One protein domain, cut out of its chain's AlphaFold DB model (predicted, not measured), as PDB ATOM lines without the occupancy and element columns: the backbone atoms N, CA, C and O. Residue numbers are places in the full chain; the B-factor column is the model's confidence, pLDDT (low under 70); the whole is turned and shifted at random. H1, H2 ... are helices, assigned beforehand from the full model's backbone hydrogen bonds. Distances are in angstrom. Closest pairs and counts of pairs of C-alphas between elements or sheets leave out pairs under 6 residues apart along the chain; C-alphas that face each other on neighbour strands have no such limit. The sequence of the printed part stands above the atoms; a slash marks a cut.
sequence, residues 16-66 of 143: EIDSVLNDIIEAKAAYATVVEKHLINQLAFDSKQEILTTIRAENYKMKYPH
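What this domain is: This is residues 16 to 66 of the 143 residues of an uncharacterized protein of Streblomastix strix (UniProt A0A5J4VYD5). A long helix, H1, runs the length of the domain, and a shorter helix, H2, folds back and packs on its middle at a steep slant. The link of residues 37 to 44 spans the open side between the end of H1 and the start of H2, roughly a triangle with them, and a tail with no named element, residues 56 to 66, loops from the end of H2 back past H1. The printed part has 51 residues with two named helices, H1 then H2, and no named strand; the class is all helix. The whole is compact, with a radius of gyration of the C-alphas of 10.6 A, and elongated, spanning 33 by 21 by 17 A.

Where its parts are: H1 is residues 17 to 36, 28.1 A from first to last C-alpha, and begins with C-alpha 17 at (173.840, 193.222, 168.390). Residues 39 to 41 are a helical run too short to bear a name. H2 is residues 45 to 55, 15.9 A long, from C-alpha 45 at (169.151, 171.526, 152.168) to C-alpha 55 at (165.562, 182.841, 162.805).

How they stand to each other: H1 and H2 touch, and H1 does so with residues 23 to 31 alone. Their closest C-alphas, those of Ala 27 and Ile 51, are 5.1 A apart. The helices run opposite ways at a steep tilt of 55 degrees, with their centres 10.5 A apart. In H1 and H2, every O i to N i+4 pair is within hydrogen-bond range.

The domain as a whole: The two C-alphas farthest apart, those of Glu 16 and Asn 41, are 33.1 A apart. The link from H1 to H2, 8 residues, is short. The printed part has no cut. Its mean pLDDT is 87.8, and no printed residue is under 70.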
ATOM      1  N   GLU A  16     177.869 192.940 169.573       79.25
ATOM      2  CA  GLU A  16     177.458 191.922 168.598       79.25
ATOM      3  C   GLU A  16     176.051 192.166 168.041       79.25
ATOM      4  O   GLU A  16     175.677 191.576 167.023       79.25
ATOM      5  N   ILE A  17     175.260 193.022 168.699       79.62
ATOM      6  CA  ILE A  17     173.840 193.222 168.390       79.62
ATOM      7  C   ILE A  17     173.604 193.632 166.935       79.62
ATOM      8  O   ILE A  17     172.660 193.146 166.317       79.62
ATOM      9  N   ASP A  18     174.475 194.468 166.367       80.38
ATOM     10  CA  ASP A  18     174.337 194.928 164.986       80.38
ATOM     11  C   ASP A  18     174.467 193.768 163.993       80.38
ATOM     12  O   ASP A  18     173.608 193.596 163.128       80.38
ATOM     13  N   SER A  19     175.496 192.929 164.155       85.00
ATOM     14  CA  SER A  19     175.701 191.750 163.308       85.00
ATOM     15  C   SER A  19     174.530 190.781 163.432       85.00
ATOM     16  O   SER A  19     173.954 190.371 162.433       85.00
ATOM     17  N   VAL A  20     174.121 190.470 164.665       85.94
ATOM     18  CA  VAL A  20     173.052 189.494 164.909       85.94
ATOM     19  C   VAL A  20     171.714 189.968 164.348       85.94
ATOM     20  O   VAL A  20     170.955 189.166 163.806       85.94
ATOM     21  N   LEU A  21     171.403 191.258 164.466       82.88
ATOM     22  CA  LEU A  21     170.180 191.803 163.886       82.88
ATOM     23  C   LEU A  21     170.218 191.796 162.360       82.88
ATOM     24  O   LEU A  21     169.192 191.473 161.763       82.88
ATOM     25  N   ASN A  22     171.360 192.100 161.739       86.94
ATOM     26  CA  ASN A  22     171.509 192.003 160.287       86.94
ATOM     27  C   ASN A  22     171.260 190.573 159.799       86.94
ATOM     28  O   ASN A  22     170.398 190.383 158.942       86.94
ATOM     29  N   ASP A  23     171.890 189.576 160.426       89.62
ATOM     30  CA  ASP A  23     171.693 188.162 160.083       89.62
ATOM     31  C   ASP A  23     170.209 187.767 160.182       89.62
ATOM     32  O   ASP A  23     169.651 187.122 159.293       89.62
ATOM     33  N   ILE A  24     169.525 188.197 161.251       87.62
ATOM     34  CA  ILE A  24     168.093 187.932 161.444       87.62
ATOM     35  C   ILE A  24     167.250 188.630 160.371       87.62
ATOM     36  O   ILE A  24     166.298 188.035 159.861       87.62
ATOM     37  N   ILE A  25     167.547 189.888 160.038       84.88
ATOM     38  CA  ILE A  25     166.808 190.657 159.028       84.88
ATOM     39  C   ILE A  25     166.948 189.994 157.656       84.88
ATOM     40  O   ILE A  25     165.937 189.785 156.979       84.88
ATOM     41  N   GLU A  26     168.166 189.623 157.268       90.19
ATOM     42  CA  GLU A  26     168.451 188.949 156.002       90.19
ATOM     43  C   GLU A  26     167.796 187.568 155.941       90.19
ATOM     44  O   GLU A  26     167.074 187.261 154.988       90.19
ATOM     45  N   ALA A  27     167.928 186.762 156.997       90.94
ATOM     46  CA  ALA A  27     167.290 185.453 157.062       90.94
ATOM     47  C   ALA A  27     165.757 185.561 157.022       90.94
ATOM     48  O   ALA A  27     165.096 184.778 156.337       90.94
ATOM     49  N   LYS A  28     165.160 186.570 157.671       87.94
ATOM     50  CA  LYS A  28     163.722 186.856 157.551       87.94
ATOM     51  C   LYS A  28     163.339 187.300 156.141       87.94
ATOM     52  O   LYS A  28     162.247 186.950 155.685       87.94
ATOM     53  N   ALA A  29     164.176 188.090 155.463       88.75
ATOM     54  CA  ALA A  29     163.997 188.486 154.062       88.75
ATOM     55  C   ALA A  29     163.932 187.259 153.146       88.75
ATOM     56  O   ALA A  29     162.958 187.090 152.400       88.75
ATOM     57  N   ALA A  30     164.913 186.369 153.291       91.81
ATOM     58  CA  ALA A  30     164.981 185.102 152.585       91.81
ATOM     59  C   ALA A  30     163.776 184.210 152.910       91.81
ATOM     60  O   ALA A  30     163.092 183.758 151.995       91.81
ATOM     61  N   TYR A  31     163.439 184.034 154.192       91.31
ATOM     62  CA  TYR A  31     162.301 183.223 154.633       91.31
ATOM     63  C   TYR A  31     160.995 183.639 153.955       91.31
ATOM     64  O   TYR A  31     160.301 182.801 153.384       91.31
ATOM     65  N   ALA A  32     160.666 184.933 153.967       88.62
ATOM     66  CA  ALA A  32     159.433 185.388 153.333       88.62
ATOM     67  C   ALA A  32     159.455 185.181 151.821       88.62
ATOM     68  O   ALA A  32     158.447 184.776 151.263       88.62
ATOM     69  N   THR A  33     160.604 185.378 151.169       90.88
ATOM     70  CA  THR A  33     160.743 185.085 149.736       90.88
ATOM     71  C   THR A  33     160.459 183.611 149.452       90.88
ATOM     72  O   THR A  33     159.744 183.294 148.505       90.88
ATOM     73  N   VAL A  34     160.978 182.707 150.288       91.62
ATOM     74  CA  VAL A  34     160.749 181.261 150.175       91.62
ATOM     75  C   VAL A  34     159.269 180.913 150.345       91.62
ATOM     76  O   VAL A  34     158.747 180.114 149.565       91.62
ATOM     77  N   VAL A  35     158.595 181.516 151.328       88.94
ATOM     78  CA  VAL A  35     157.170 181.279 151.606       88.94
ATOM     79  C   VAL A  35     156.278 181.869 150.510       88.94
ATOM     80  O   VAL A  35     155.449 181.152 149.961       88.94
ATOM     81  N   GLU A  36     156.468 183.142 150.157       90.50
ATOM     82  CA  GLU A  36     155.643 183.875 149.183       90.50
ATOM     83  C   GLU A  36     155.762 183.302 147.769       90.50
ATOM     84  O   GLU A  36     154.778 183.247 147.037       90.50
ATOM     85  N   LYS A  37     156.961 182.858 147.379       92.44
ATOM     86  CA  LYS A  37     157.214 182.283 146.050       92.44
ATOM     87  C   LYS A  37     157.137 180.754 146.023       92.44
ATOM     88  O   LYS A  37     157.447 180.157 144.996       92.44
ATOM     89  N   HIS A  38     156.764 180.111 147.132       90.81
ATOM     90  CA  HIS A  38     156.679 178.651 147.262       90.81
ATOM     91  C   HIS A  38     157.958 177.899 146.839       90.81
ATOM     92  O   HIS A  38     157.909 176.810 146.266       90.81
ATOM     93  N   LEU A  39     159.131 178.455 147.153       91.69
ATOM     94  CA  LEU A  39     160.422 177.944 146.672       91.69
ATOM     95  C   LEU A  39     161.012 176.830 147.540       91.69
ATOM     96  O   LEU A  39     162.107 176.360 147.252       91.69
ATOM     97  N   ILE A  40     160.306 176.375 148.581       90.12
ATOM     98  CA  ILE A  40     160.818 175.423 149.584       90.12
ATOM     99  C   ILE A  40     161.441 174.178 148.939       90.12
ATOM    100  O   ILE A  40     162.473 173.709 149.405       90.12
ATOM    101  N   ASN A  41     160.867 173.650 147.856       90.62
ATOM    102  CA  ASN A  41     161.380 172.443 147.193       90.62
ATOM    103  C   ASN A  41     162.584 172.702 146.271       90.62
ATOM    104  O   ASN A  41     163.231 171.751 145.851       90.62
ATOM    105  N   GLN A  42     162.895 173.966 145.980       91.69
ATOM    106  CA  GLN A  42     163.954 174.379 145.058       91.69
ATOM    107  C   GLN A  42     165.247 174.796 145.773       91.69
ATOM    108  O   GLN A  42     166.292 174.865 145.135       91.69
ATOM    109  N   LEU A  43     165.205 175.071 147.084       91.69
ATOM    110  CA  LEU A  43     166.428 175.367 147.835       91.69
ATOM    111  C   LEU A  43     167.231 174.094 148.126       91.69
ATOM    112  O   LEU A  43     166.663 173.029 148.402       91.69
ATOM    113  N   ALA A  44     168.553 174.246 148.164       93.69
ATOM    114  CA  ALA A  44     169.451 173.263 148.753       93.69
ATOM    115  C   ALA A  44     169.126 173.057 150.243       93.69
ATOM    116  O   ALA A  44     168.603 173.955 150.910       93.69
ATOM    117  N   PHE A  45     169.418 171.863 150.766       92.12
ATOM    118  CA  PHE A  45     169.151 171.526 152.168       92.12
ATOM    119  C   PHE A  45     169.854 172.493 153.131       92.12
ATOM    120  O   PHE A  45     169.197 173.038 154.018       92.12
ATOM    121  N   ASP A  46     171.135 172.775 152.892       94.31
ATOM    122  CA  ASP A  46     171.946 173.639 153.755       94.31
ATOM    123  C   ASP A  46     171.373 175.056 153.839       94.31
ATOM    124  O   ASP A  46     171.181 175.576 154.933       94.31
ATOM    125  N   SER A  47     170.962 175.640 152.708       93.31
ATOM    126  CA  SER A  47     170.347 176.975 152.680       93.31
ATOM    127  C   SER A  47     169.023 177.034 153.447       93.31
ATOM    128  O   SER A  47     168.711 178.044 154.077       93.31
ATOM    129  N   LYS A  48     168.220 175.957 153.423       93.44
ATOM    130  CA  LYS A  48     166.992 175.887 154.238       93.44
ATOM    131  C   LYS A  48     167.336 175.876 155.721       93.44
ATOM    132  O   LYS A  48     166.712 176.593 156.502       93.44
ATOM    133  N   GLN A  49     168.305 175.046 156.102       94.38
ATOM    134  CA  GLN A  49     168.707 174.898 157.496       94.38
ATOM    135  C   GLN A  49     169.349 176.167 158.041       94.38
ATOM    136  O   GLN A  49     169.050 176.545 159.169       94.38
ATOM    137  N   GLU A  50     170.157 176.862 157.247       94.88
ATOM    138  CA  GLU A  50     170.762 178.137 157.622       94.88
ATOM    139  C   GLU A  50     169.691 179.186 157.947       94.88
ATOM    140  O   GLU A  50     169.680 179.731 159.051       94.88
ATOM    141  N   ILE A  51     168.718 179.395 157.051       92.75
ATOM    142  CA  ILE A  51     167.618 180.346 157.275       92.75
ATOM    143  C   ILE A  51     166.850 179.998 158.557       92.75
ATOM    144  O   ILE A  51     166.627 180.872 159.396       92.75
ATOM    145  N   LEU A  52     166.442 178.731 158.710       91.00
ATOM    146  CA  LEU A  52     165.668 178.264 159.863       91.00
ATOM    147  C   LEU A  52     166.454 178.389 161.173       91.00
ATOM    148  O   LEU A  52     165.903 178.844 162.178       91.00
ATOM    149  N   THR A  53     167.744 178.055 161.156       91.44
ATOM    150  CA  THR A  53     168.623 178.138 162.326       91.44
ATOM    151  C   THR A  53     168.819 179.583 162.766       91.44
ATOM    152  O   THR A  53     168.712 179.873 163.960       91.44
ATOM    153  N   THR A  54     169.030 180.504 161.822       89.88
ATOM    154  CA  THR A  54     169.246 181.927 162.113       89.88
ATOM    155  C   THR A  54     168.017 182.580 162.742       89.88
ATOM    156  O   THR A  54     168.143 183.294 163.737       89.88
ATOM    157  N   ILE A  55     166.809 182.292 162.237       86.44
ATOM    158  CA  ILE A  55     165.562 182.841 162.805       86.44
ATOM    159  C   ILE A  55     164.971 181.990 163.939       86.44
ATOM    160  O   ILE A  55     163.922 182.346 164.473       86.44
ATOM    161  N   ARG A  56     165.619 180.869 164.291       85.56
ATOM    162  CA  ARG A  56     165.154 179.890 165.289       85.56
ATOM    163  C   ARG A  56     163.738 179.362 165.012       85.56
ATOM    164  O   ARG A  56     162.939 179.207 165.933       85.56
ATOM    165  N   ALA A  57     163.431 179.075 163.748       85.69
ATOM    166  CA  ALA A  57     162.167 178.468 163.338       85.69
ATOM    167  C   ALA A  57     162.336 176.972 163.054       85.69
ATOM    168  O   ALA A  57     163.347 176.539 162.515       85.69
ATOM    169  N   GLU A  58     161.308 176.183 163.355       85.88
ATOM    170  CA  GLU A  58     161.320 174.737 163.094       85.88
ATOM    171  C   GLU A  58     161.051 174.400 161.622       85.88
ATOM    172  O   GLU A  58     161.484 173.366 161.118       85.88
ATOM    173  N   ASN A  59     160.269 175.236 160.933       87.69
ATOM    174  CA  ASN A  59     159.821 174.994 159.564       87.69
ATOM    175  C   ASN A  59     159.281 176.274 158.888       87.69
ATOM    176  O   ASN A  59     159.152 177.341 159.491       87.69
ATOM    177  N   TYR A  60     158.920 176.150 157.608       87.12
ATOM    178  CA  TYR A  60     158.371 177.230 156.777       87.12
ATOM    179  C   TYR A  60     156.836 177.371 156.846       87.12
ATOM    180  O   TYR A  60     156.217 177.852 155.901       87.12
ATOM    181  N   LYS A  61     156.187 176.909 157.928       85.06
ATOM    182  CA  LYS A  61     154.716 176.983 158.062       85.06
ATOM    183  C   LYS A  61     154.230 178.302 158.660       85.06
ATOM    184  O   LYS A  61     153.061 178.647 158.501       85.06
ATOM    185  N   MET A  62     155.093 179.027 159.371       80.06
ATOM    186  CA  MET A  62     154.724 180.312 159.958       80.06
ATOM    187  C   MET A  62     154.608 181.359 158.857       80.06
ATOM    188  O   MET A  62     155.527 181.556 158.073       80.06
ATOM    189  N   LYS A  63     153.483 182.078 158.817       74.25
ATOM    190  CA  LYS A  63     153.290 183.143 157.823       74.25
ATOM    191  C   LYS A  63     154.319 184.265 157.998       74.25
ATOM    192  O   LYS A  63     154.856 184.766 157.016       74.25
ATOM    193  N   TYR A  64     154.607 184.631 159.249       71.62
ATOM    194  CA  TYR A  64     155.584 185.658 159.598       71.62
ATOM    195  C   TYR A  64     156.347 185.257 160.871       71.62
ATOM    196  O   TYR A  64     155.738 185.196 161.936       71.62
ATOM    197  N   PRO A  65     157.666 185.004 160.802       76.31
ATOM    198  CA  PRO A  65     158.478 184.783 161.993       76.31
ATOM    199  C   PRO A  65     158.701 186.113 162.726       76.31
ATOM    200  O   PRO A  65     159.242 187.078 162.173       76.31
ATOM    201  N   HIS A  66     158.268 186.173 163.981       76.31
ATOM    202  CA  HIS A  66     158.390 187.350 164.839       76.31
ATOM    203  C   HIS A  66     159.622 187.229 165.744       76.31
ATOM    204  O   HIS A  66     159.991 186.131 166.149       76.31
TER     205      HIS A  66